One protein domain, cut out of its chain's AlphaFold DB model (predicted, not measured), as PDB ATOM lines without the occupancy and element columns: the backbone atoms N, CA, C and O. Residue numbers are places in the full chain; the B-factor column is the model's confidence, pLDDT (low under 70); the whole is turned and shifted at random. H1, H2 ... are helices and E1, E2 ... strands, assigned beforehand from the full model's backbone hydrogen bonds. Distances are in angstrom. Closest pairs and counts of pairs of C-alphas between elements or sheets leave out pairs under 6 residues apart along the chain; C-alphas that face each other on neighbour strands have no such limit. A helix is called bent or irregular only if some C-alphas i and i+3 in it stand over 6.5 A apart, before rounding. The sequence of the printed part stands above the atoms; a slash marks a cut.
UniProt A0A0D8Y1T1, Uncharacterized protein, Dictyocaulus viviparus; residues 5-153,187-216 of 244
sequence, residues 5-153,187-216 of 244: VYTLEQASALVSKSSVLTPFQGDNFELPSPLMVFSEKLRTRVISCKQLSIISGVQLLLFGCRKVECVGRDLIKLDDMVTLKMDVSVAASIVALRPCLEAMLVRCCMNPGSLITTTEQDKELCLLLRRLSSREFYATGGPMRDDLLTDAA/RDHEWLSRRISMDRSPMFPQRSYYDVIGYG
ATOM      1  N   VAL A   5     129.059 100.211 156.894       77.12
ATOM      2  CA  VAL A   5     129.446  99.635 155.615       77.12
ATOM      3  C   VAL A   5     129.241  98.123 155.611       77.12
ATOM      4  O   VAL A   5     129.237  97.502 156.674       77.12
ATOM      5  N   TYR A   6     129.055  97.526 154.435       80.25
ATOM      6  CA  TYR A   6     128.819  96.085 154.292       80.25
ATOM      7  C   TYR A   6     130.014  95.397 153.658       80.25
ATOM      8  O   TYR A   6     130.422  95.782 152.567       80.25
ATOM      9  N   THR A   7     130.558  94.381 154.324       83.00
ATOM     10  CA  THR A   7     131.593  93.516 153.743       83.00
ATOM     11  C   THR A   7     130.983  92.485 152.794       83.00
ATOM     12  O   THR A   7     129.790  92.189 152.873       83.00
ATOM     13  N   LEU A   8     131.813  91.886 151.934       78.69
ATOM     14  CA  LEU A   8     131.407  90.771 151.065       78.69
ATOM     15  C   LEU A   8     130.813  89.576 151.833       78.69
ATOM     16  O   LEU A   8     129.928  88.896 151.329       78.69
ATOM     17  N   GLU A   9     131.228  89.366 153.083       74.25
ATOM     18  CA  GLU A   9     130.655  88.357 153.992       74.25
ATOM     19  C   GLU A   9     129.252  88.731 154.520       74.25
ATOM     20  O   GLU A   9     128.768  88.123 155.475       74.25
ATOM     21  N   GLN A  10     128.618  89.769 153.962       69.62
ATOM     22  CA  GLN A  10     127.337  90.334 154.402       69.62
ATOM     23  C   GLN A  10     127.347  90.805 155.866       69.62
ATOM     24  O   GLN A  10     126.304  90.929 156.511       69.62
ATOM     25  N   ALA A  11     128.529  91.111 156.402       72.75
ATOM     26  CA  ALA A  11     128.671  91.596 157.761       72.75
ATOM     27  C   ALA A  11     128.642  93.125 157.783       72.75
ATOM     28  O   ALA A  11     129.362  93.794 157.037       72.75
ATOM     29  N   SER A  12     127.834  93.691 158.682       81.88
ATOM     30  CA  SER A  12     127.921  95.119 158.975       81.88
ATOM     31  C   SER A  12     129.235  95.415 159.696       81.88
ATOM     32  O   SER A  12     129.554  94.819 160.730       81.88
ATOM     33  N   ALA A  13     129.983  96.358 159.142       84.38
ATOM     34  CA  ALA A  13     131.195  96.900 159.716       84.38
ATOM     35  C   ALA A  13     131.089  98.421 159.863       84.38
ATOM     36  O   ALA A  13     130.247  99.088 159.257       84.38
ATOM     37  N   LEU A  14     131.960  98.974 160.697       85.25
ATOM     38  CA  LEU A  14     132.106 100.410 160.881       85.25
ATOM     39  C   LEU A  14     133.408 100.888 160.255       85.25
ATOM     40  O   LEU A  14     134.457 100.257 160.398       85.25
ATOM     41  N   VAL A  15     133.356 102.062 159.636       82.75
ATOM     42  CA  VAL A  15     134.560 102.818 159.298       82.75
ATOM     43  C   VAL A  15     135.194 103.344 160.593       82.75
ATOM     44  O   VAL A  15     134.517 103.929 161.452       82.75
ATOM     45  N   SER A  16     136.504 103.120 160.756       79.81
ATOM     46  CA  SER A  16     137.274 103.657 161.888       79.81
ATOM     47  C   SER A  16     137.138 105.180 161.981       79.81
ATOM     48  O   SER A  16     137.302 105.854 160.972       79.81
ATOM     49  N   LYS A  17     136.960 105.743 163.191       76.31
ATOM     50  CA  LYS A  17     136.856 107.210 163.400       76.31
ATOM     51  C   LYS A  17     138.069 107.987 162.895       76.31
ATOM     52  O   LYS A  17     137.953 109.163 162.594       76.31
ATOM     53  N   SER A  18     139.229 107.337 162.872       76.56
ATOM     54  CA  SER A  18     140.481 107.917 162.386       76.56
ATOM     55  C   SER A  18     140.626 107.856 160.863       76.56
ATOM     56  O   SER A  18     141.628 108.323 160.333       76.56
ATOM     57  N   SER A  19     139.680 107.234 160.153       79.75
ATOM     58  CA  SER A  19     139.704 107.163 158.694       79.75
ATOM     59  C   SER A  19     139.333 108.513 158.093       79.75
ATOM     60  O   SER A  19     138.336 109.109 158.496       79.75
ATOM     61  N   VAL A  20     140.071 108.921 157.059       79.75
ATOM     62  CA  VAL A  20     139.779 110.107 156.233       79.75
ATOM     63  C   VAL A  20     138.430 109.977 155.510       79.75
ATOM     64  O   VAL A  20     137.820 110.974 155.152       79.75
ATOM     65  N   LEU A  21     137.923 108.751 155.344       78.31
ATOM     66  CA  LEU A  21     136.600 108.486 154.768       78.31
ATOM     67  C   LEU A  21     135.449 108.628 155.777       78.31
ATOM     68  O   LEU A  21     134.302 108.347 155.437       78.31
ATOM     69  N   THR A  22     135.733 109.001 157.028       73.81
ATOM     70  CA  THR A  22     134.684 109.279 158.013       73.81
ATOM     71  C   THR A  22     134.209 110.713 157.822       73.81
ATOM     72  O   THR A  22     135.006 111.625 158.045       73.81
ATOM     73  N   PRO A  23     132.937 110.949 157.461       65.56
ATOM     74  CA  PRO A  23     132.434 112.307 157.336       65.56
ATOM     75  C   PRO A  23     132.523 113.019 158.689       65.56
ATOM     76  O   PRO A  23     132.079 112.494 159.721       65.56
ATOM     77  N   PHE A  24     133.100 114.221 158.687       63.19
ATOM     78  CA  PHE A  24     133.000 115.129 159.822       63.19
ATOM     79  C   PHE A  24     131.543 115.589 159.968       63.19
ATOM     80  O   PHE A  24     130.776 115.611 159.006       63.19
ATOM     81  N   GLN A  25     131.110 115.869 161.201       57.25
ATOM     82  CA  GLN A  25     129.711 116.215 161.467       57.25
ATOM     83  C   GLN A  25     129.286 117.437 160.638       57.25
ATOM     84  O   GLN A  25     129.741 118.538 160.917       57.25
ATOM     85  N   GLY A  26     128.378 117.233 159.680       55.91
ATOM     86  CA  GLY A  26     127.781 118.305 158.875       55.91
ATOM     87  C   GLY A  26     128.231 118.362 157.414       55.91
ATOM     88  O   GLY A  26     127.595 119.077 156.646       55.91
ATOM     89  N   ASP A  27     129.243 117.587 157.008       58.16
ATOM     90  CA  ASP A  27     129.699 117.577 155.615       58.16
ATOM     91  C   ASP A  27     128.876 116.608 154.754       58.16
ATOM     92  O   ASP A  27     128.815 115.402 155.015       58.16
ATOM     93  N   ASN A  28     128.286 117.131 153.674       57.75
ATOM     94  CA  ASN A  28     127.777 116.328 152.561       57.75
ATOM     95  C   ASN A  28     128.971 115.808 151.747       57.75
ATOM     96  O   ASN A  28     129.330 116.361 150.710       57.75
ATOM     97  N   PHE A  29     129.633 114.772 152.260       66.19
ATOM     98  CA  PHE A  29     130.756 114.127 151.590       66.19
ATOM     99  C   PHE A  29     130.250 113.045 150.632       66.19
ATOM    100  O   PHE A  29     129.845 111.963 151.064       66.19
ATOM    101  N   GLU A  30     130.265 113.334 149.331       70.69
ATOM    102  CA  GLU A  30     129.987 112.339 148.296       70.69
ATOM    103  C   GLU A  30     131.274 111.614 147.897       70.69
ATOM    104  O   GLU A  30     132.274 112.215 147.501       70.69
ATOM    105  N   LEU A  31     131.241 110.290 148.014       74.25
ATOM    106  CA  LEU A  31     132.330 109.429 147.582       74.25
ATOM    107  C   LEU A  31     132.270 109.270 146.053       74.25
ATOM    108  O   LEU A  31     131.190 109.008 145.524       74.25
ATOM    109  N   PRO A  32     133.406 109.329 145.334       75.12
ATOM    110  CA  PRO A  32     133.438 109.114 143.884       75.12
ATOM    111  C   PRO A  32     133.062 107.681 143.467       75.12
ATOM    112  O   PRO A  32     132.763 107.434 142.307       75.12
ATOM    113  N   SER A  33     133.109 106.725 144.396       77.44
ATOM    114  CA  SER A  33     132.659 105.347 144.204       77.44
ATOM    115  C   SER A  33     132.225 104.770 145.556       77.44
ATOM    116  O   SER A  33     132.844 105.103 146.574       77.44
ATOM    117  N   PRO A  34     131.194 103.910 145.608       77.81
ATOM    118  CA  PRO A  34     130.779 103.265 146.850       77.81
ATOM    119  C   PRO A  34     131.554 101.983 147.160       77.81
ATOM    120  O   PRO A  34     131.318 101.388 148.213       77.81
ATOM    121  N   LEU A  35     132.463 101.558 146.276       81.25
ATOM    122  CA  LEU A  35     133.340 100.414 146.495       81.25
ATOM    123  C   LEU A  35     134.582 100.830 147.283       81.25
ATOM    124  O   LEU A  35     135.275 101.793 146.944       81.25
ATOM    125  N   MET A  36     134.895 100.058 148.318       85.31
ATOM    126  CA  MET A  36     136.073 100.264 149.153       85.31
ATOM    127  C   MET A  36     136.826  98.964 149.365       85.31
ATOM    128  O   MET A  36     136.224  97.901 149.442       85.31
ATOM    129  N   VAL A  37     138.135  99.069 149.537       89.06
ATOM    130  CA  VAL A  37     138.989  97.995 150.055       89.06
ATOM    131  C   VAL A  37     139.561  98.415 151.396       89.06
ATOM    132  O   VAL A  37     139.754  99.607 151.642       89.06
ATOM    133  N   PHE A  38     139.846  97.450 152.262       90.00
ATOM    134  CA  PHE A  38     140.528  97.686 153.531       90.00
ATOM    135  C   PHE A  38     141.663  96.691 153.738       90.00
ATOM    136  O   PHE A  38     141.622  95.577 153.220       90.00
ATOM    137  N   SER A  39     142.647  97.091 154.541       89.25
ATOM    138  CA  SER A  39     143.808  96.250 154.859       89.25
ATOM    139  C   SER A  39     143.731  95.610 156.247       89.25
ATOM    140  O   SER A  39     144.400  94.613 156.500       89.25
ATOM    141  N   GLU A  40     142.926  96.156 157.167       88.44
ATOM    142  CA  GLU A  40     142.816  95.641 158.537       88.44
ATOM    143  C   GLU A  40     141.345  95.489 158.961       88.44
ATOM    144  O   GLU A  40     140.569  96.452 158.950       88.44
ATOM    145  N   LYS A  41     140.989  94.261 159.371       88.69
ATOM    146  CA  LYS A  41     139.698  93.883 159.966       88.69
ATOM    147  C   LYS A  41     139.868  93.670 161.460       88.69
ATOM    148  O   LYS A  41     140.519  92.721 161.891       88.69
ATOM    149  N   LEU A  42     139.228  94.511 162.260       88.62
ATOM    150  CA  LEU A  42     139.193  94.356 163.707       88.62
ATOM    151  C   LEU A  42     137.843  93.823 164.155       88.62
ATOM    152  O   LEU A  42     136.822  94.494 164.011       88.62
ATOM    153  N   ARG A  43     137.843  92.635 164.758       88.00
ATOM    154  CA  ARG A  43     136.649  92.041 165.358       88.00
ATOM    155  C   ARG A  43     136.687  92.241 166.868       88.00
ATOM    156  O   ARG A  43     137.462  91.600 167.565       88.00
ATOM    157  N   THR A  44     135.857  93.155 167.358       86.31
ATOM    158  CA  THR A  44     135.671  93.394 168.797       86.31
ATOM    159  C   THR A  44     134.203  93.156 169.163       86.31
ATOM    160  O   THR A  44     133.645  92.130 168.783       86.31
ATOM    161  N   ARG A  45     133.543  94.108 169.839       85.81
ATOM    162  CA  ARG A  45     132.075  94.133 169.972       85.81
ATOM    163  C   ARG A  45     131.386  94.374 168.629       85.81
ATOM    164  O   ARG A  45     130.278  93.902 168.419       85.81
ATOM    165  N   VAL A  46     132.045  95.122 167.746       84.25
ATOM    166  CA  VAL A  46     131.608  95.406 166.376       84.25
ATOM    167  C   VAL A  46     132.799  95.174 165.447       84.25
ATOM    168  O   VAL A  46     133.955  95.266 165.880       84.25
ATOM    169  N   ILE A  47     132.524  94.841 164.188       87.06
ATOM    170  CA  ILE A  47     133.548  94.749 163.147       87.06
ATOM    171  C   ILE A  47     133.922  96.170 162.724       87.06
ATOM    172  O   ILE A  47     133.055  96.985 162.419       87.06
ATOM    173  N   SER A  48     135.214  96.477 162.728       87.50
ATOM    174  CA  SER A  48     135.745  97.767 162.298       87.50
ATOM    175  C   SER A  48     136.782  97.563 161.207       87.50
ATOM    176  O   SER A  48     137.663  96.711 161.343       87.50
ATOM    177  N   CYS A  49     136.682  98.361 160.150       86.50
ATOM    178  CA  CYS A  49     137.610  98.342 159.029       86.50
ATOM    179  C   CYS A  49     138.519  99.570 159.088       86.50
ATOM    180  O   CYS A  49     138.073 100.707 159.294       86.50
ATOM    181  N   LYS A  50     139.817  99.329 158.920       87.62
ATOM    182  CA  LYS A  50     140.874 100.342 158.942       87.62
ATOM    183  C   LYS A  50     141.666 100.314 157.640       87.62
ATOM    184  O   LYS A  50     141.670  99.312 156.930       87.62
ATOM    185  N   GLN A  51     142.363 101.422 157.370       88.06
ATOM    186  CA  GLN A  51     143.150 101.618 156.146       88.06
ATOM    187  C   GLN A  51     142.291 101.399 154.895       88.06
ATOM    188  O   GLN A  51     142.567 100.537 154.066       88.06
ATOM    189  N   LEU A  52     141.196 102.156 154.813       87.75
ATOM    190  CA  LEU A  52     140.242 102.071 153.716       87.75
ATOM    191  C   LEU A  52     140.710 102.907 152.524       87.75
ATOM    192  O   LEU A  52     141.173 104.033 152.704       87.75
ATOM    193  N   SER A  53     140.535 102.376 151.318       88.69
ATOM    194  CA  SER A  53     140.739 103.091 150.055       88.69
ATOM    195  C   SER A  53     139.532 102.899 149.148       88.69
ATOM    196  O   SER A  53     138.980 101.803 149.070       88.69
ATOM    197  N   ILE A  54     139.123 103.964 148.465       86.19
ATOM    198  CA  ILE A  54     138.045 103.915 147.474       86.19
ATOM    199  C   ILE A  54     138.606 103.351 146.173       86.19
ATOM    200  O   ILE A  54     139.663 103.791 145.717       86.19
ATOM    201  N   ILE A  55     137.881 102.419 145.565       86.06
ATOM    202  CA  ILE A  55     138.240 101.818 144.277       86.06
ATOM    203  C   ILE A  55     137.101 101.974 143.273       86.06
ATOM    204  O   ILE A  55     135.949 102.162 143.657       86.06
ATOM    205  N   SER A  56     137.403 101.899 141.979       85.75
ATOM    206  CA  SER A  56     136.379 101.854 140.929       85.75
ATOM    207  C   SER A  56     135.999 100.414 140.571       85.75
ATOM    208  O   SER A  56     136.759  99.470 140.804       85.75
ATOM    209  N   GLY A  57     134.843 100.240 139.925       85.38
ATOM    210  CA  GLY A  57     134.430  98.944 139.382       85.38
ATOM    211  C   GLY A  57     135.387  98.432 138.301       85.38
ATOM    212  O   GLY A  57     135.613  97.231 138.203       85.38
ATOM    213  N   VAL A  58     136.033  99.333 137.550       88.88
ATOM    214  CA  VAL A  58     137.071  98.986 136.562       88.88
ATOM    215  C   VAL A  58     138.306  98.387 137.238       88.88
ATOM    216  O   VAL A  58     138.843  97.392 136.761       88.88
ATOM    217  N   GLN A  59     138.742  98.937 138.376       88.38
ATOM    218  CA  GLN A  59     139.859  98.367 139.139       88.38
ATOM    219  C   GLN A  59     139.512  96.988 139.699       88.38
ATOM    220  O   GLN A  59     140.335  96.072 139.636       88.38
ATOM    221  N   LEU A  60     138.279  96.813 140.184       88.06
ATOM    222  CA  LEU A  60     137.782  95.515 140.633       88.06
ATOM    223  C   LEU A  60     137.748  94.499 139.473       88.06
ATOM    224  O   LEU A  60     138.190  93.361 139.636       88.06
ATOM    225  N   LEU A  61     137.326  94.934 138.281       90.19
ATOM    226  CA  LEU A  61     137.335  94.155 137.039       90.19
ATOM    227  C   LEU A  61     138.725  93.855 136.480       90.19
ATOM    228  O   LEU A  61     138.859  92.897 135.728       90.19
ATOM    229  N   LEU A  62     139.757  94.632 136.786       91.44
ATOM    230  CA  LEU A  62     141.114  94.338 136.320       91.44
ATOM    231  C   LEU A  62     141.866  93.438 137.299       91.44
ATOM    232  O   LEU A  62     142.552  92.518 136.862       91.44
ATOM    233  N   PHE A  63     141.720  93.685 138.603       90.56
ATOM    234  CA  PHE A  63     142.628  93.126 139.608       90.56
ATOM    235  C   PHE A  63     141.951  92.292 140.694       90.56
ATOM    236  O   PHE A  63     142.617  91.471 141.317       90.56
ATOM    237  N   GLY A  64     140.669  92.523 140.973       87.25
ATOM    238  CA  GLY A  64     140.053  92.004 142.191       87.25
ATOM    239  C   GLY A  64     139.154  90.791 141.991       87.25
ATOM    240  O   GLY A  64     139.143  89.928 142.863       87.25
ATOM    241  N   CYS A  65     138.431  90.690 140.868       90.19
ATOM    242  CA  CYS A  65     137.510  89.571 140.673       90.19
ATOM    243  C   CYS A  65     138.105  88.393 139.902       90.19
ATOM    244  O   CYS A  65     138.930  88.569 139.004       90.19
ATOM    245  N   ARG A  66     137.651  87.179 140.204       90.19
ATOM    246  CA  ARG A  66     138.056  85.940 139.518       90.19
ATOM    247  C   ARG A  66     137.051  85.524 138.452       90.19
ATOM    248  O   ARG A  66     137.441  85.029 137.401       90.19
ATOM    249  N   LYS A  67     135.771  85.755 138.720       91.25
ATOM    250  CA  LYS A  67     134.639  85.363 137.888       91.25
ATOM    251  C   LYS A  67     133.822  86.596 137.523       91.25
ATOM    252  O   LYS A  67     133.552  87.442 138.376       91.25
ATOM    253  N   VAL A  68     133.420  86.682 136.259       92.06
ATOM    254  CA  VAL A  68     132.523  87.723 135.748       92.06
ATOM    255  C   VAL A  68     131.388  87.043 135.000       92.06
ATOM    256  O   VAL A  68     131.630  86.246 134.101       92.06
ATOM    257  N   GLU A  69     130.150  87.350 135.358       92.56
ATOM    258  CA  GLU A  69     128.962  86.806 134.705       92.56
ATOM    259  C   GLU A  69     128.070  87.926 134.186       92.56
ATOM    260  O   GLU A  69     127.892  88.952 134.835       92.56
ATOM    261  N   CYS A  70     127.474  87.717 133.015       91.06
ATOM    262  CA  CYS A  70     126.382  88.555 132.540       91.06
ATOM    263  C   CYS A  70     125.089  88.090 133.216       91.06
ATOM    264  O   CYS A  70     124.688  86.939 133.046       91.06
ATOM    265  N   VAL A  71     124.447  88.977 133.976       87.06
ATOM    266  CA  VAL A  71     123.202  88.672 134.709       87.06
ATOM    267  C   VAL A  71     121.983  89.396 134.143       87.06
ATOM    268  O   VAL A  71     120.852  89.106 134.527       87.06
ATOM    269  N   GLY A  72     122.188  90.324 133.211       81.44
ATOM    270  CA  GLY A  72     121.122  91.060 132.546       81.44
ATOM    271  C   GLY A  72     121.674  92.077 131.555       81.44
ATOM    272  O   GLY A  72     122.884  92.192 131.362       81.44
ATOM    273  N   ARG A  73     120.776  92.840 130.924       83.44
ATOM    274  CA  ARG A  73     121.181  93.952 130.057       83.44
ATOM    275  C   ARG A  73     121.906  95.006 130.899       83.44
ATOM    276  O   ARG A  73     121.342  95.486 131.878       83.44
ATOM    277  N   ASP A  74     123.132  95.335 130.502       84.12
ATOM    278  CA  ASP A  74     124.023  96.288 131.178       84.12
ATOM    279  C   ASP A  74     124.301  95.959 132.654       84.12
ATOM    280  O   ASP A  74     124.541  96.858 133.460       84.12
ATOM    281  N   LEU A  75     124.244  94.675 133.023       84.44
ATOM    282  CA  LEU A  75     124.498  94.203 134.383       84.44
ATOM    283  C   LEU A  75     125.471  93.027 134.369       84.44
ATOM    284  O   LEU A  75     125.204  91.974 133.781       84.44
ATOM    285  N   ILE A  76     126.571  93.196 135.095       87.75
ATOM    286  CA  ILE A  76     127.582  92.162 135.302       87.75
ATOM    287  C   ILE A  76     127.696  91.831 136.789       87.75
ATOM    288  O   ILE A  76     127.591  92.713 137.640       87.75
ATOM    289  N   LYS A  77     127.931  90.562 137.106       88.62
ATOM    290  CA  LYS A  77     128.147  90.070 138.465       88.62
ATOM    291  C   LYS A  77     129.577  89.571 138.612       88.62
ATOM    292  O   LYS A  77     130.055  88.798 137.789       88.62
ATOM    293  N   LEU A  78     130.255  90.034 139.651       89.00
ATOM    294  CA  LEU A  78     131.636  89.715 139.978       89.00
ATOM    295  C   LEU A  78     131.662  88.773 141.180       89.00
ATOM    296  O   LEU A  78     131.072  89.086 142.216       89.00
ATOM    297  N   ASP A  79     132.338  87.633 141.029       88.19
ATOM    298  CA  ASP A  79     132.527  86.606 142.068       88.19
ATOM    299  C   ASP A  79     131.248  86.204 142.813       88.19
ATOM    300  O   ASP A  79     131.282  85.907 144.001       88.19
ATOM    301  N   ASP A  80     130.103  86.242 142.133       85.69
ATOM    302  CA  ASP A  80     128.787  85.978 142.719       85.69
ATOM    303  C   ASP A  80     128.400  86.902 143.895       85.69
ATOM    304  O   ASP A  80     127.371  86.674 144.536       85.69
ATOM    305  N   MET A  81     129.139  87.997 144.113       83.00
ATOM    306  CA  MET A  81     129.000  88.885 145.272       83.00
ATOM    307  C   MET A  81     128.685  90.340 144.910       83.00
ATOM    308  O   MET A  81     127.868  90.970 145.579       83.00
ATOM    309  N   VAL A  82     129.318  90.893 143.870       83.81
ATOM    310  CA  VAL A  82     129.196  92.321 143.523       83.81
ATOM    311  C   VAL A  82     128.551  92.473 142.156       83.81
ATOM    312  O   VAL A  82     129.081  91.977 141.170       83.81
ATOM    313  N   THR A  83     127.434  93.191 142.071       84.62
ATOM    314  CA  THR A  83     126.779  93.498 140.792       84.62
ATOM    315  C   THR A  83     127.124  94.921 140.374       84.62
ATOM    316  O   THR A  83     126.865  95.854 141.130       84.62
ATOM    317  N   LEU A  84     127.679  95.085 139.174       83.88
ATOM    318  CA  LEU A  84     127.972  96.383 138.575       83.88
ATOM    319  C   LEU A  84     127.048  96.629 137.386       83.88
ATOM    320  O   LEU A  84     126.797  95.729 136.580       83.88
ATOM    321  N   LYS A  85     126.592  97.871 137.238       83.62
ATOM    322  CA  LYS A  85     125.924  98.313 136.017       83.62
ATOM    323  C   LYS A  85     126.984  98.760 135.017       83.62
ATOM    324  O   LYS A  85     127.647  99.772 135.225       83.62
ATOM    325  N   MET A  86     127.183  97.976 133.965       83.81
ATOM    326  CA  MET A  86     128.186  98.190 132.923       83.81
ATOM    327  C   MET A  86     127.784  97.400 131.678       83.81
ATOM    328  O   MET A  86     127.286  96.280 131.792       83.81
ATOM    329  N   ASP A  87     128.028  97.968 130.496       87.12
ATOM    330  CA  ASP A  87     127.844  97.246 129.238       87.12
ATOM    331  C   ASP A  87     128.713  95.977 129.204       87.12
ATOM    332  O   ASP A  87     129.896  95.985 129.564       87.12
ATOM    333  N   VAL A  88     128.113  94.875 128.761       88.50
ATOM    334  CA  VAL A  88     128.740  93.547 128.787       88.50
ATOM    335  C   VAL A  88     129.919  93.476 127.817       88.50
ATOM    336  O   VAL A  88     130.924  92.834 128.125       88.50
ATOM    337  N   SER A  89     129.827  94.148 126.665       90.56
ATOM    338  CA  SER A  89     130.918  94.188 125.690       90.56
ATOM    339  C   SER A  89     132.108  94.962 126.248       90.56
ATOM    340  O   SER A  89     133.239  94.486 126.167       90.56
ATOM    341  N   VAL A  90     131.863  96.113 126.877       90.69
ATOM    342  CA  VAL A  90     132.902  96.911 127.546       90.69
ATOM    343  C   VAL A  90     133.568  96.110 128.664       90.69
ATOM    344  O   VAL A  90     134.798  96.045 128.726       90.69
ATOM    345  N   ALA A  91     132.779  95.448 129.513       90.75
ATOM    346  CA  ALA A  91     133.304  94.603 130.581       90.75
ATOM    347  C   ALA A  91     134.185  93.470 130.029       90.75
ATOM    348  O   ALA A  91     135.288  93.243 130.530       90.75
ATOM    349  N   ALA A  92     133.742  92.799 128.961       92.44
ATOM    350  CA  ALA A  92     134.508  91.744 128.305       92.44
ATOM    351  C   ALA A  92     135.833  92.266 127.724       92.44
ATOM    352  O   ALA A  92     136.866  91.617 127.891       92.44
ATOM    353  N   SER A  93     135.835  93.449 127.098       93.38
ATOM    354  CA  SER A  93     137.056  94.085 126.592       93.38
ATOM    355  C   SER A  93     138.048  94.415 127.708       93.38
ATOM    356  O   SER A  93     139.240  94.175 127.542       93.38
ATOM    357  N   ILE A  94     137.577  94.909 128.858       92.50
ATOM    358  CA  ILE A  94     138.432  95.187 130.024       92.50
ATOM    359  C   ILE A  94     139.026  93.885 130.579       92.50
ATOM    360  O   ILE A  94     140.229  93.803 130.819       92.50
ATOM    361  N   VAL A  95     138.207  92.842 130.744       93.88
ATOM    362  CA  VAL A  95     138.655  91.532 131.254       93.88
ATOM    363  C   VAL A  95     139.666  90.877 130.306       93.88
ATOM    364  O   VAL A  95     140.617  90.244 130.769       93.88
ATOM    365  N   ALA A  96     139.532  91.082 128.993       94.75
ATOM    366  CA  ALA A  96     140.469  90.577 127.993       94.75
ATOM    367  C   ALA A  96     141.889  91.166 128.109       94.75
ATOM    368  O   ALA A  96     142.819  90.602 127.538       94.75
ATOM    369  N   LEU A  97     142.087  92.252 128.868       94.38
ATOM    370  CA  LEU A  97     143.413  92.817 129.137       94.38
ATOM    371  C   LEU A  97     144.197  92.023 130.186       94.38
ATOM    372  O   LEU A  97     145.426  92.094 130.213       94.38
ATOM    373  N   ARG A  98     143.523  91.252 131.048       94.56
ATOM    374  CA  ARG A  98     144.167  90.539 132.161       94.56
ATOM    375  C   ARG A  98     145.281  89.585 131.722       94.56
ATOM    376  O   ARG A  98     146.351  89.660 132.318       94.56
ATOM    377  N   PRO A  99     145.128  88.758 130.665       94.06
ATOM    378  CA  PRO A  99     146.220  87.904 130.201       94.06
ATOM    379  C   PRO A  99     147.452  88.701 129.754       94.06
ATOM    380  O   PRO A  99     148.579  88.264 129.978       94.06
ATOM    381  N   CYS A 100     147.256  89.881 129.157       93.00
ATOM    382  CA  CYS A 100     148.355  90.762 128.767       93.00
ATOM    383  C   CYS A 100     149.092  91.304 130.001       93.00
ATOM    384  O   CYS A 100     150.322  91.326 130.020       93.00
ATOM    385  N   LEU A 101     148.349  91.670 131.052       92.81
ATOM    386  CA  LEU A 101     148.911  92.111 132.333       92.81
ATOM    387  C   LEU A 101     149.693  91.009 133.034       92.81
ATOM    388  O   LEU A 101     150.811  91.247 133.483       92.81
ATOM    389  N   GLU A 102     149.128  89.806 133.105       92.81
ATOM    390  CA  GLU A 102     149.789  88.640 133.690       92.81
ATOM    391  C   GLU A 102     151.086  88.323 132.947       92.81
ATOM    392  O   GLU A 102     152.132  88.151 133.569       92.81
ATOM    393  N   ALA A 103     151.046  88.306 131.611       92.00
ATOM    394  CA  ALA A 103     152.224  88.047 130.796       92.00
ATOM    395  C   ALA A 103     153.311  89.112 131.009       92.00
ATOM    396  O   ALA A 103     154.489  88.769 131.130       92.00
ATOM    397  N   MET A 104     152.931  90.391 131.077       90.00
ATOM    398  CA  MET A 104     153.857  91.485 131.375       90.00
ATOM    399  C   MET A 104     154.469  91.329 132.770       90.00
ATOM    400  O   MET A 104     155.687  91.415 132.917       90.00
ATOM    401  N   LEU A 105     153.652  91.028 133.782       91.00
ATOM    402  CA  LEU A 105     154.102  90.836 135.159       91.00
ATOM    403  C   LEU A 105     155.084  89.664 135.276       91.00
ATOM    404  O   LEU A 105     156.136  89.814 135.891       91.00
ATOM    405  N   VAL A 106     154.807  88.534 134.616       92.50
ATOM    406  CA  VAL A 106     155.723  87.382 134.566       92.50
ATOM    407  C   VAL A 106     157.067  87.772 133.948       92.50
ATOM    408  O   VAL A 106     158.108  87.449 134.518       92.50
ATOM    409  N   ARG A 107     157.075  88.504 132.825       89.00
ATOM    410  CA  ARG A 107     158.328  88.979 132.209       89.00
ATOM    411  C   ARG A 107     159.113  89.902 133.141       89.00
ATOM    412  O   ARG A 107     160.324  89.735 133.266       89.00
ATOM    413  N   CYS A 108     158.426  90.811 133.835       88.81
ATOM    414  CA  CYS A 108     159.050  91.715 134.802       88.81
ATOM    415  C   CYS A 108     159.662  90.952 135.985       88.81
ATOM    416  O   CYS A 108     160.751  91.294 136.434       88.81
ATOM    417  N   CYS A 109     159.002  89.900 136.473       90.50
ATOM    418  CA  CYS A 109     159.534  89.061 137.547       90.50
ATOM    419  C   CYS A 109     160.726  88.204 137.098       90.50
ATOM    420  O   CYS A 109     161.647  87.998 137.881       90.50
ATOM    421  N   MET A 110     160.726  87.717 135.852       90.44
ATOM    422  CA  MET A 110     161.832  86.922 135.300       90.44
ATOM    423  C   MET A 110     163.064  87.773 134.975       90.44
ATOM    424  O   MET A 110     164.192  87.306 135.103       90.44
ATOM    425  N   ASN A 111     162.859  89.020 134.551       88.19
ATOM    426  CA  ASN A 111     163.933  89.958 134.264       88.19
ATOM    427  C   ASN A 111     163.542  91.372 134.724       88.19
ATOM    428  O   ASN A 111     163.012  92.148 133.925       88.19
ATOM    429  N   PRO A 112     163.828  91.760 135.977       85.81
ATOM    430  CA  PRO A 112     163.429  93.068 136.501       85.81
ATOM    431  C   PRO A 112     164.108  94.241 135.780       85.81
ATOM    432  O   PRO A 112     163.547  95.333 135.725       85.81
ATOM    433  N   GLY A 113     165.276  94.019 135.159       80.38
ATOM    434  CA  GLY A 113     165.953  95.029 134.339       80.38
ATOM    435  C   GLY A 113     165.174  95.419 133.077       80.38
ATOM    436  O   GLY A 113     165.371  96.511 132.548       80.38
ATOM    437  N   SER A 114     164.239  94.570 132.629       75.88
ATOM    438  CA  SER A 114     163.388  94.832 131.460       75.88
ATOM    439  C   SER A 114     162.410  95.994 131.648       75.88
ATOM    440  O   SER A 114     161.948  96.552 130.657       75.88
ATOM    441  N   LEU A 115     162.149  96.428 132.889       71.81
ATOM    442  CA  LEU A 115     161.316  97.605 133.162       71.81
ATOM    443  C   LEU A 115     161.908  98.887 132.551       71.81
ATOM    444  O   LEU A 115     161.170  99.788 132.153       71.81
ATOM    445  N   ILE A 116     163.236  98.955 132.428       73.56
ATOM    446  CA  ILE A 116     163.945 100.101 131.845       73.56
ATOM    447  C   ILE A 116     163.840 100.078 130.310       73.56
ATOM    448  O   ILE A 116     163.716 101.124 129.678       73.56
ATOM    449  N   THR A 117     163.822  98.887 129.706       73.12
ATOM    450  CA  THR A 117     163.748  98.653 128.253       73.12
ATOM    451  C   THR A 117     162.425  97.999 127.853       73.12
ATOM    452  O   THR A 117     162.379  97.029 127.096       73.12
ATOM    453  N   THR A 118     161.331  98.543 128.383       76.19
ATOM    454  CA  THR A 118     159.977  98.026 128.160       76.19
ATOM    455  C   THR A 118     159.613  98.075 126.668       76.19
ATOM    456  O   THR A 118     159.909  99.058 125.983       76.19
ATOM    457  N   THR A 119     158.963  97.023 126.161       85.38
ATOM    458  CA  THR A 119     158.513  96.947 124.759       85.38
ATOM    459  C   THR A 119     157.465  98.023 124.448       85.38
ATOM    460  O   THR A 119     156.763  98.490 125.344       85.38
ATOM    461  N   GLU A 120     157.306  98.414 123.178       89.25
ATOM    462  CA  GLU A 120     156.267  99.393 122.797       89.25
ATOM    463  C   GLU A 120     154.850  98.910 123.153       89.25
ATOM    464  O   GLU A 120     154.026  99.696 123.613       89.25
ATOM    465  N   GLN A 121     154.596  97.603 123.048       89.56
ATOM    466  CA  GLN A 121     153.317  96.992 123.428       89.56
ATOM    467  C   GLN A 121     153.042  97.110 124.933       89.56
ATOM    468  O   GLN A 121     151.928  97.423 125.347       89.56
ATOM    469  N   ASP A 122     154.062  96.898 125.765       88.81
ATOM    470  CA  ASP A 122     153.936  97.016 127.219       88.81
ATOM    471  C   ASP A 122     153.761  98.473 127.659       88.81
ATOM    472  O   ASP A 122     153.003  98.758 128.590       88.81
ATOM    473  N   LYS A 123     154.396  99.418 126.952       90.44
ATOM    474  CA  LYS A 123     154.160 100.854 127.148       90.44
ATOM    475  C   LYS A 123     152.719 101.221 126.808       90.44
ATOM    476  O   LYS A 123     152.073 101.911 127.596       90.44
ATOM    477  N   GLU A 124     152.202 100.751 125.674       93.12
ATOM    478  CA  GLU A 124     150.817 100.985 125.261       93.12
ATOM    479  C   GLU A 124     149.823 100.406 126.277       93.12
ATOM    480  O   GLU A 124     148.906 101.108 126.714       93.12
ATOM    481  N   LEU A 125     150.057  99.174 126.741       92.44
ATOM    482  CA  LEU A 125     149.261  98.550 127.796       92.44
ATOM    483  C   LEU A 125     149.284  99.387 129.082       92.44
ATOM    484  O   LEU A 125     148.227  99.694 129.632       92.44
ATOM    485  N   CYS A 126     150.459  99.823 129.544       91.25
ATOM    486  CA  CYS A 126     150.581 100.677 130.727       91.25
ATOM    487  C   CYS A 126     149.843 102.017 130.564       91.25
ATOM    488  O   CYS A 126     149.192 102.484 131.502       91.25
ATOM    489  N   LEU A 127     149.909 102.637 129.381       92.38
ATOM    490  CA  LEU A 127     149.177 103.871 129.083       92.38
ATOM    491  C   LEU A 127     147.665 103.649 129.122       92.38
ATOM    492  O   LEU A 127     146.939 104.466 129.695       92.38
ATOM    493  N   LEU A 128     147.192 102.538 128.562       92.06
ATOM    494  CA  LEU A 128     145.782 102.172 128.573       92.06
ATOM    495  C   LEU A 128     145.283 101.934 130.003       92.06
ATOM    496  O   LEU A 128     144.258 102.492 130.387       92.06
ATOM    497  N   LEU A 129     146.034 101.203 130.833       91.19
ATOM    498  CA  LEU A 129     145.700 101.014 132.251       91.19
ATOM    499  C   LEU A 129     145.655 102.326 133.026       91.19
ATOM    500  O   LEU A 129     144.761 102.535 133.849       91.19
ATOM    501  N   ARG A 130     146.622 103.215 132.769       90.94
ATOM    502  CA  ARG A 130     146.684 104.530 133.407       90.94
ATOM    503  C   ARG A 130     145.470 105.377 133.036       90.94
ATOM    504  O   ARG A 130     144.954 106.081 133.898       90.94
ATOM    505  N   ARG A 131     145.005 105.286 131.787       89.50
ATOM    506  CA  ARG A 131     143.764 105.926 131.330       89.50
ATOM    507  C   ARG A 131     142.537 105.306 131.989       89.50
ATOM    508  O   ARG A 131     141.774 106.041 132.588       89.50
ATOM    509  N   LEU A 132     142.394 103.980 131.981       87.81
ATOM    510  CA  LEU A 132     141.271 103.282 132.632       87.81
ATOM    511  C   LEU A 132     141.188 103.533 134.147       87.81
ATOM    512  O   LEU A 132     140.109 103.477 134.729       87.81
ATOM    513  N   SER A 133     142.326 103.814 134.783       84.56
ATOM    514  CA  SER A 133     142.425 104.151 136.208       84.56
ATOM    515  C   SER A 133     142.448 105.664 136.472       84.56
ATOM    516  O   SER A 133     142.712 106.080 137.600       84.56
ATOM    517  N   SER A 134     142.232 106.511 135.458       82.62
ATOM    518  CA  SER A 134     142.213 107.969 135.615       82.62
ATOM    519  C   SER A 134     140.895 108.427 136.237       82.62
ATOM    520  O   SER A 134     139.861 107.781 136.068       82.62
ATOM    521  N   ARG A 135     140.909 109.597 136.894       69.19
ATOM    522  CA  ARG A 135     139.713 110.225 137.486       69.19
ATOM    523  C   ARG A 135     138.565 110.436 136.494       69.19
ATOM    524  O   ARG A 135     137.433 110.551 136.935       69.19
ATOM    525  N   GLU A 136     138.819 110.458 135.190       64.56
ATOM    526  CA  GLU A 136     137.775 110.609 134.165       64.56
ATOM    527  C   GLU A 136     136.818 109.410 134.180       64.56
ATOM    528  O   GLU A 136     135.605 109.583 134.111       64.56
ATOM    529  N   PHE A 137     137.350 108.206 134.410       62.84
ATOM    530  CA  PHE A 137     136.551 106.996 134.610       62.84
ATOM    531  C   PHE A 137     135.948 106.898 136.025       62.84
ATOM    532  O   PHE A 137     135.109 106.030 136.265       62.84
ATOM    533  N   TYR A 138     136.337 107.790 136.952       59.03
ATOM    534  CA  TYR A 138     135.730 107.931 138.285       59.03
ATOM    535  C   TYR A 138     134.618 108.991 138.347       59.03
ATOM    536  O   TYR A 138     133.695 108.835 139.136       59.03
ATOM    537  N   ALA A 139     134.728 110.104 137.612       46.69
ATOM    538  CA  ALA A 139     134.087 111.363 138.014       46.69
ATOM    539  C   ALA A 139     132.956 111.864 137.105       46.69
ATOM    540  O   ALA A 139     132.300 112.843 137.453       46.69
ATOM    541  N   THR A 140     132.709 111.260 135.941       39.12
ATOM    542  CA  THR A 140     131.793 111.873 134.963       39.12
ATOM    543  C   THR A 140     130.882 110.829 134.320       39.12
ATOM    544  O   THR A 140     131.137 110.333 133.234       39.12
ATOM    545  N   GLY A 141     129.789 110.477 135.006       41.12
ATOM    546  CA  GLY A 141     128.635 109.831 134.364       41.12
ATOM    547  C   GLY A 141     128.812 108.381 133.897       41.12
ATOM    548  O   GLY A 141     128.271 108.013 132.857       41.12
ATOM    549  N   GLY A 142     129.523 107.538 134.645       41.94
ATOM    550  CA  GLY A 142     129.546 106.096 134.376       41.94
ATOM    551  C   GLY A 142     128.277 105.385 134.882       41.94
ATOM    552  O   GLY A 142     127.671 105.842 135.850       41.94
ATOM    553  N   PRO A 143     127.872 104.243 134.296       41.66
ATOM    554  CA  PRO A 143     126.679 103.487 134.698       41.66
ATOM    555  C   PRO A 143     126.677 103.020 136.172       41.66
ATOM    556  O   PRO A 143     125.620 102.660 136.684       41.66
ATOM    557  N   MET A 144     127.799 103.134 136.887       45.62
ATOM    558  CA  MET A 144     127.926 102.988 138.341       45.62
ATOM    559  C   MET A 144     127.295 104.164 139.121       45.62
ATOM    560  O   MET A 144     127.950 104.849 139.902       45.62
ATOM    561  N   ARG A 145     125.978 104.373 138.998       42.31
ATOM    562  CA  ARG A 145     125.212 104.641 140.224       42.31
ATOM    563  C   ARG A 145     125.009 103.286 140.866       42.31
ATOM    564  O   ARG A 145     124.009 102.616 140.636       42.31
ATOM    565  N   ASP A 146     126.033 102.876 141.587       42.91
ATOM    566  CA  ASP A 146     126.017 101.716 142.453       42.91
ATOM    567  C   ASP A 146     125.062 102.034 143.619       42.91
ATOM    568  O   ASP A 146     125.464 102.273 144.757       42.91
ATOM    569  N   ASP A 147     123.757 101.988 143.350       42.91
ATOM    570  CA  ASP A 147     122.921 101.247 144.278       42.91
ATOM    571  C   ASP A 147     123.560  99.862 144.281       42.91
ATOM    572  O   ASP A 147     123.385  99.111 143.327       42.91
ATOM    573  N   LEU A 148     124.421  99.565 145.256       46.78
ATOM    574  CA  LEU A 148     124.977  98.229 145.411       46.78
ATOM    575  C   LEU A 148     123.799  97.274 145.475       46.78
ATOM    576  O   LEU A 148     123.137  97.155 146.512       46.78
ATOM    577  N   LEU A 149     123.520  96.620 144.348       49.41
ATOM    578  CA  LEU A 149     122.446  95.657 144.232       49.41
ATOM    579  C   LEU A 149     122.935  94.353 144.864       49.41
ATOM    580  O   LEU A 149     123.048  93.323 144.206       49.41
ATOM    581  N   THR A 150     123.248  94.408 146.159       49.94
ATOM    582  CA  THR A 150     123.077  93.235 147.013       49.94
ATOM    583  C   THR A 150     121.624  92.805 146.836       49.94
ATOM    584  O   THR A 150     120.746  93.664 146.720       49.94
ATOM    585  N   ASP A 151     121.392  91.501 146.706       44.94
ATOM    586  CA  ASP A 151     120.227  90.865 146.062       44.94
ATOM    587  C   ASP A 151     118.847  91.524 146.310       44.94
ATOM    588  O   ASP A 151     117.974  91.510 145.442       44.94
ATOM    589  N   ALA A 152     118.661  92.194 147.449       40.06
ATOM    590  CA  ALA A 152     117.517  93.042 147.782       40.06
ATOM    591  C   ALA A 152     117.126  94.095 146.721       40.06
ATOM    592  O   ALA A 152     115.944  94.426 146.599       40.06
ATOM    593  N   ALA A 153     118.069  94.653 145.959       39.28
ATOM    594  CA  ALA A 153     117.748  95.703 144.991       39.28
ATOM    595  C   ALA A 153     117.388  95.170 143.589       39.28
ATOM    596  O   ALA A 153     116.664  95.844 142.855       39.28
ATOM    597  N   ARG A 187     120.221  85.354 121.759       36.75
ATOM    598  CA  ARG A 187     121.041  84.503 120.867       36.75
ATOM    599  C   ARG A 187     122.328  85.164 120.351       36.75
ATOM    600  O   ARG A 187     123.254  84.460 119.966       36.75
ATOM    601  N   ASP A 188     122.421  86.485 120.416       39.19
ATOM    602  CA  ASP A 188     123.511  87.266 119.834       39.19
ATOM    603  C   ASP A 188     124.781  87.310 120.715       39.19
ATOM    604  O   ASP A 188     125.834  87.747 120.257       39.19
ATOM    605  N   HIS A 189     124.726  86.815 121.963       38.50
ATOM    606  CA  HIS A 189     125.848  86.874 122.921       38.50
ATOM    607  C   HIS A 189     126.350  85.507 123.436       38.50
ATOM    608  O   HIS A 189     127.231  85.467 124.298       38.50
ATOM    609  N   GLU A 190     125.876  84.376 122.892       37.41
ATOM    610  CA  GLU A 190     126.300  83.026 123.328       37.41
ATOM    611  C   GLU A 190     127.819  82.777 123.216       37.41
ATOM    612  O   GLU A 190     128.387  82.001 123.991       37.41
ATOM    613  N   TRP A 191     128.503  83.444 122.279       39.59
ATOM    614  CA  TRP A 191     129.960  83.338 122.119       39.59
ATOM    615  C   TRP A 191     130.755  84.008 123.251       39.59
ATOM    616  O   TRP A 191     131.882  83.590 123.523       39.59
ATOM    617  N   LEU A 192     130.185  85.006 123.938       37.81
ATOM    618  CA  LEU A 192     130.833  85.668 125.078       37.81
ATOM    619  C   LEU A 192     130.767  84.786 126.331       37.81
ATOM    620  O   LEU A 192     131.765  84.637 127.034       37.81
ATOM    621  N   SER A 193     129.640  84.106 126.562       34.47
ATOM    622  CA  SER A 193     129.450  83.223 127.721       34.47
ATOM    623  C   SER A 193     130.429  82.043 127.753       34.47
ATOM    624  O   SER A 193     130.880  81.657 128.828       34.47
ATOM    625  N   ARG A 194     130.820  81.496 126.590       36.50
ATOM    626  CA  ARG A 194     131.794  80.386 126.525       36.50
ATOM    627  C   ARG A 194     133.243  80.806 126.769       36.50
ATOM    628  O   ARG A 194     134.062  79.942 127.052       36.50
ATOM    629  N   ARG A 195     133.578  82.096 126.643       36.94
ATOM    630  CA  ARG A 195     134.968  82.579 126.735       36.94
ATOM    631  C   ARG A 195     135.292  83.262 128.070       36.94
ATOM    632  O   ARG A 195     136.464  83.376 128.411       36.94
ATOM    633  N   ILE A 196     134.275  83.679 128.831       41.56
ATOM    634  CA  ILE A 196     134.447  84.349 130.134       41.56
ATOM    635  C   ILE A 196     134.594  83.337 131.294       41.56
ATOM    636  O   ILE A 196     135.098  83.684 132.359       41.56
ATOM    637  N   SER A 197     134.283  82.052 131.077       38.28
ATOM    638  CA  SER A 197     134.731  80.966 131.960       38.28
ATOM    639  C   SER A 197     136.162  80.562 131.585       38.28
ATOM    640  O   SER A 197     136.396  79.566 130.905       38.28
ATOM    641  N   MET A 198     137.145  81.380 131.971       34.12
ATOM    642  CA  MET A 198     138.528  80.914 132.020       34.12
ATOM    643  C   MET A 198     138.675  80.040 133.264       34.12
ATOM    644  O   MET A 198     138.924  80.542 134.358       34.12
ATOM    645  N   ASP A 199     138.506  78.731 133.091       34.22
ATOM    646  CA  ASP A 199     138.989  77.753 134.059       34.22
ATOM    647  C   ASP A 199     140.521  77.850 134.097       34.22
ATOM    648  O   ASP A 199     141.233  77.390 133.200       34.22
ATOM    649  N   ARG A 200     141.032  78.581 135.087       37.62
ATOM    650  CA  ARG A 200     142.456  78.650 135.396       37.62
ATOM    651  C   ARG A 200     142.629  78.424 136.884       37.62
ATOM    652  O   ARG A 200     142.418  79.326 137.693       37.62
ATOM    653  N   SER A 201     143.095  77.226 137.223       30.98
ATOM    654  CA  SER A 201     143.867  76.996 138.441       30.98
ATOM    655  C   SER A 201     144.950  78.076 138.529       30.98
ATOM    656  O   SER A 201     145.780  78.175 137.619       30.98
ATOM    657  N   PRO A 202     144.953  78.930 139.563       30.97
ATOM    658  CA  PRO A 202     145.922  80.004 139.633       30.97
ATOM    659  C   PRO A 202     147.303  79.404 139.937       30.97
ATOM    660  O   PRO A 202     147.471  78.666 140.905       30.97
ATOM    661  N   MET A 203     148.302  79.726 139.106       31.39
ATOM    662  CA  MET A 203     149.699  79.279 139.278       31.39
ATOM    663  C   MET A 203     150.346  79.831 140.564       31.39
ATOM    664  O   MET A 203     151.404  79.369 140.981       31.39
ATOM    665  N   PHE A 204     149.678  80.783 141.220       26.23
ATOM    666  CA  PHE A 204     149.996  81.289 142.547       26.23
ATOM    667  C   PHE A 204     148.716  81.327 143.384       26.23
ATOM    668  O   PHE A 204     147.707  81.840 142.897       26.23
ATOM    669  N   PRO A 205     148.709  80.864 144.646       26.44
ATOM    670  CA  PRO A 205     147.580  81.090 145.534       26.44
ATOM    671  C   PRO A 205     147.479  82.591 145.836       26.44
ATOM    672  O   PRO A 205     148.052  83.094 146.798       26.44
ATOM    673  N   GLN A 206     146.743  83.328 145.003       31.19
ATOM    674  CA  GLN A 206     146.330  84.695 145.289       31.19
ATOM    675  C   GLN A 206     145.294  84.628 146.413       31.19
ATOM    676  O   GLN A 206     144.086  84.559 146.175       31.19
ATOM    677  N   ARG A 207     145.760  84.588 147.667       25.75
ATOM    678  CA  ARG A 207     144.947  85.016 148.809       25.75
ATOM    679  C   ARG A 207     144.475  86.425 148.458       25.75
ATOM    680  O   ARG A 207     145.311  87.315 148.344       25.75
ATOM    681  N   SER A 208     143.173  86.594 148.223       30.30
ATOM    682  CA  SER A 208     142.586  87.919 148.026       30.30
ATOM    683  C   SER A 208     142.950  88.739 149.258       30.30
ATOM    684  O   SER A 208     142.492  88.432 150.355       30.30
ATOM    685  N   TYR A 209     143.878  89.683 149.111       30.12
ATOM    686  CA  TYR A 209     144.418  90.430 150.248       30.12
ATOM    687  C   TYR A 209     143.490  91.583 150.660       30.12
ATOM    688  O   TYR A 209     143.777  92.304 151.610       30.12
ATOM    689  N   TYR A 210     142.372  91.745 149.949       34.00
ATOM    690  CA  TYR A 210     141.459  92.863 150.098       34.00
ATOM    691  C   TYR A 210     140.020  92.356 150.092       34.00
ATOM    692  O   TYR A 210     139.538  91.803 149.102       34.00
ATOM    693  N   ASP A 211     139.338  92.562 151.211       44.12
ATOM    694  CA  ASP A 211     137.891  92.420 151.310       44.12
ATOM    695  C   ASP A 211     137.252  93.717 150.791       44.12
ATOM    696  O   ASP A 211     137.641  94.825 151.184       44.12
ATOM    697  N   VAL A 212     136.273  93.581 149.894       40.91
ATOM    698  CA  VAL A 212     135.547  94.717 149.313       40.91
ATOM    699  C   VAL A 212     134.343  95.064 150.181       40.91
ATOM    700  O   VAL A 212     133.693  94.208 150.786       40.91
ATOM    701  N   ILE A 213     134.053  96.351 150.269       49.03
ATOM    702  CA  ILE A 213     132.973  96.893 151.068       49.03
ATOM    703  C   ILE A 213     132.104  97.815 150.221       49.03
ATOM    704  O   ILE A 213     132.625  98.592 149.424       49.03
ATOM    705  N   GLY A 214     130.793  97.755 150.452       37.97
ATOM    706  CA  GLY A 214     129.809  98.628 149.835       37.97
ATOM    707  C   GLY A 214     129.065  99.544 150.822       37.97
ATOM    708  O   GLY A 214     128.710  99.118 151.926       37.97
ATOM    709  N   TYR A 215     128.803 100.799 150.431       34.50
ATOM    710  CA  TYR A 215     127.959 101.746 151.180       34.50
ATOM    711  C   TYR A 215     126.479 101.647 150.775       34.50
ATOM    712  O   TYR A 215     126.139 101.782 149.605       34.50
ATOM    713  N   GLY A 216     125.584 101.485 151.753       32.06
ATOM    714  CA  GLY A 216     124.139 101.642 151.559       32.06
ATOM    715  C   GLY A 216     123.666 103.002 152.069       32.06
ATOM    716  O   GLY A 216     123.808 103.298 153.256       32.06
TER     717      GLY A 216
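AT A GLANCE: This is residues 5 to 153 and 187 to 216 of the 244 residues of an uncharacterized protein of Dictyocaulus viviparus (UniProt A0A0D8Y1T1). A small closed barrel of five strands, E1, E2, E4, E3 and E8, makes one end of the model, and a separate small sheet of three strands, E5, E6 and E7, has H1 and H2 over one face, with H1 also meeting the barrel. From there H3 runs out and H5 runs back, and residues 109 to 114, between and partly in H3 and H4, stick out. The 179 printed residues hold seven named helices and eight named strands, in the order E1 E2 E3 E4 H1 E5 E6 E7 H2 H3 H4 H5 H6 H7 E8; the barrel is mixed, the sheet E5 E6 E7 antiparallel, and the class is mixed, helices and strands. The whole is compact, with a radius of gyration of the C-alphas of 18.0 A and spans of 50 by 47 by 34 A.

IN THESE COORDINATES: E1, residues 5 to 7, begins at C-alpha 5 at (129.446, 99.635, 155.615), and E2 is residues 12 to 15. E3, residues 35 to 43, is 20.9 A long and bends by 80 degrees at residue 39; E4, residues 47 to 55, is 20.7 A long and bends by 76 degrees at residue 51. H1 is residues 57 to 64, with C-alpha 57 at (134.430, 98.944, 139.382). E5, residues 68 to 72, is 12.3 A long, and E6, residues 75 to 78, and E7, residues 82 to 85, are 10.1 A each. H2 is residues 88 to 95. H3, residues 98 to 110, is 18.3 A long, H4 is residues 112 to 115, and H5, residues 120 to 132, is 18.4 A long. H6 is residues 136 to 139. H7, residues 187 to 196, is irregular: C-alphas 188 and 191 are 7.9 A apart. E8, residues 211 to 214, ends at C-alpha 214 at (129.809, 98.628, 149.835).

HOW THE PARTS SIT: Round the barrel, E1 and E2 form an antiparallel hairpin, with N 5 and O 13 at 2.9 A. E2 and E4 are parallel, with N 14 and O 47 at 2.8 A. E3 and E4 form a hairpin, with N 42 and O 48 at 2.9 A. E8 is antiparallel to E3, with N 213 and O 36 at 2.8 A, and to E1, with N 6 and O 214 at 3.0 A. H1 is on the barrel; the closest C-alphas of E3 and H1 are those of Leu 35 and Gly 57, 7.3 A apart. E5, E6 and E7 form a meander, each strand the antiparallel neighbour of the one before, with N 69 and O 77 at 2.8 A and N 78 and O 82 at 2.7 A. H1 and H2 are on the same face of this sheet; H2 has a height over the sheet of 9.1 A. They touch, closest at the C-alphas of Leu 62 and Val 95, 6.3 A apart, at a steep tilt of 39 degrees, the same way. H7 only grazes the sheet with its residues 189 to 196. H2 and H3 meet only through their link. H3 and H5 only just touch, with 3 pairs of C-alphas within 8 A, the closest being those of Met 104 and Asp 122, 6.9 A apart. H3 and H4 touch only at the corner, only just, with 3 pairs of C-alphas within 8 A; the closest are those of Cys 108 and Ser 114, 6.3 A apart. H5 and H6 are close but not clearly touching, with the C-alphas of Arg 131 and Phe 137 8.0 A apart. In H1, H2, H3 and H5 every O i to N i+4 pair is within hydrogen-bond range; H7 has 1 of 6, and 2 of 7 O i to N i+3 pairs, while H4 and H6 are too short for an O i to N i+4 pair.

THE WHOLE: The two C-alphas farthest apart are those of Arg 45 and Glu 120, 53.3 A. Residues 154 to 186 are not printed, and C-alphas 153 and 187 are 26.8 A apart across the cut. The links E2 to E3 and H7 to E8 are long. The mean pLDDT of the printed part is 72.5; residue 10 and residues 23 to 29, 135 to 153 and 187 to 216 are under 70.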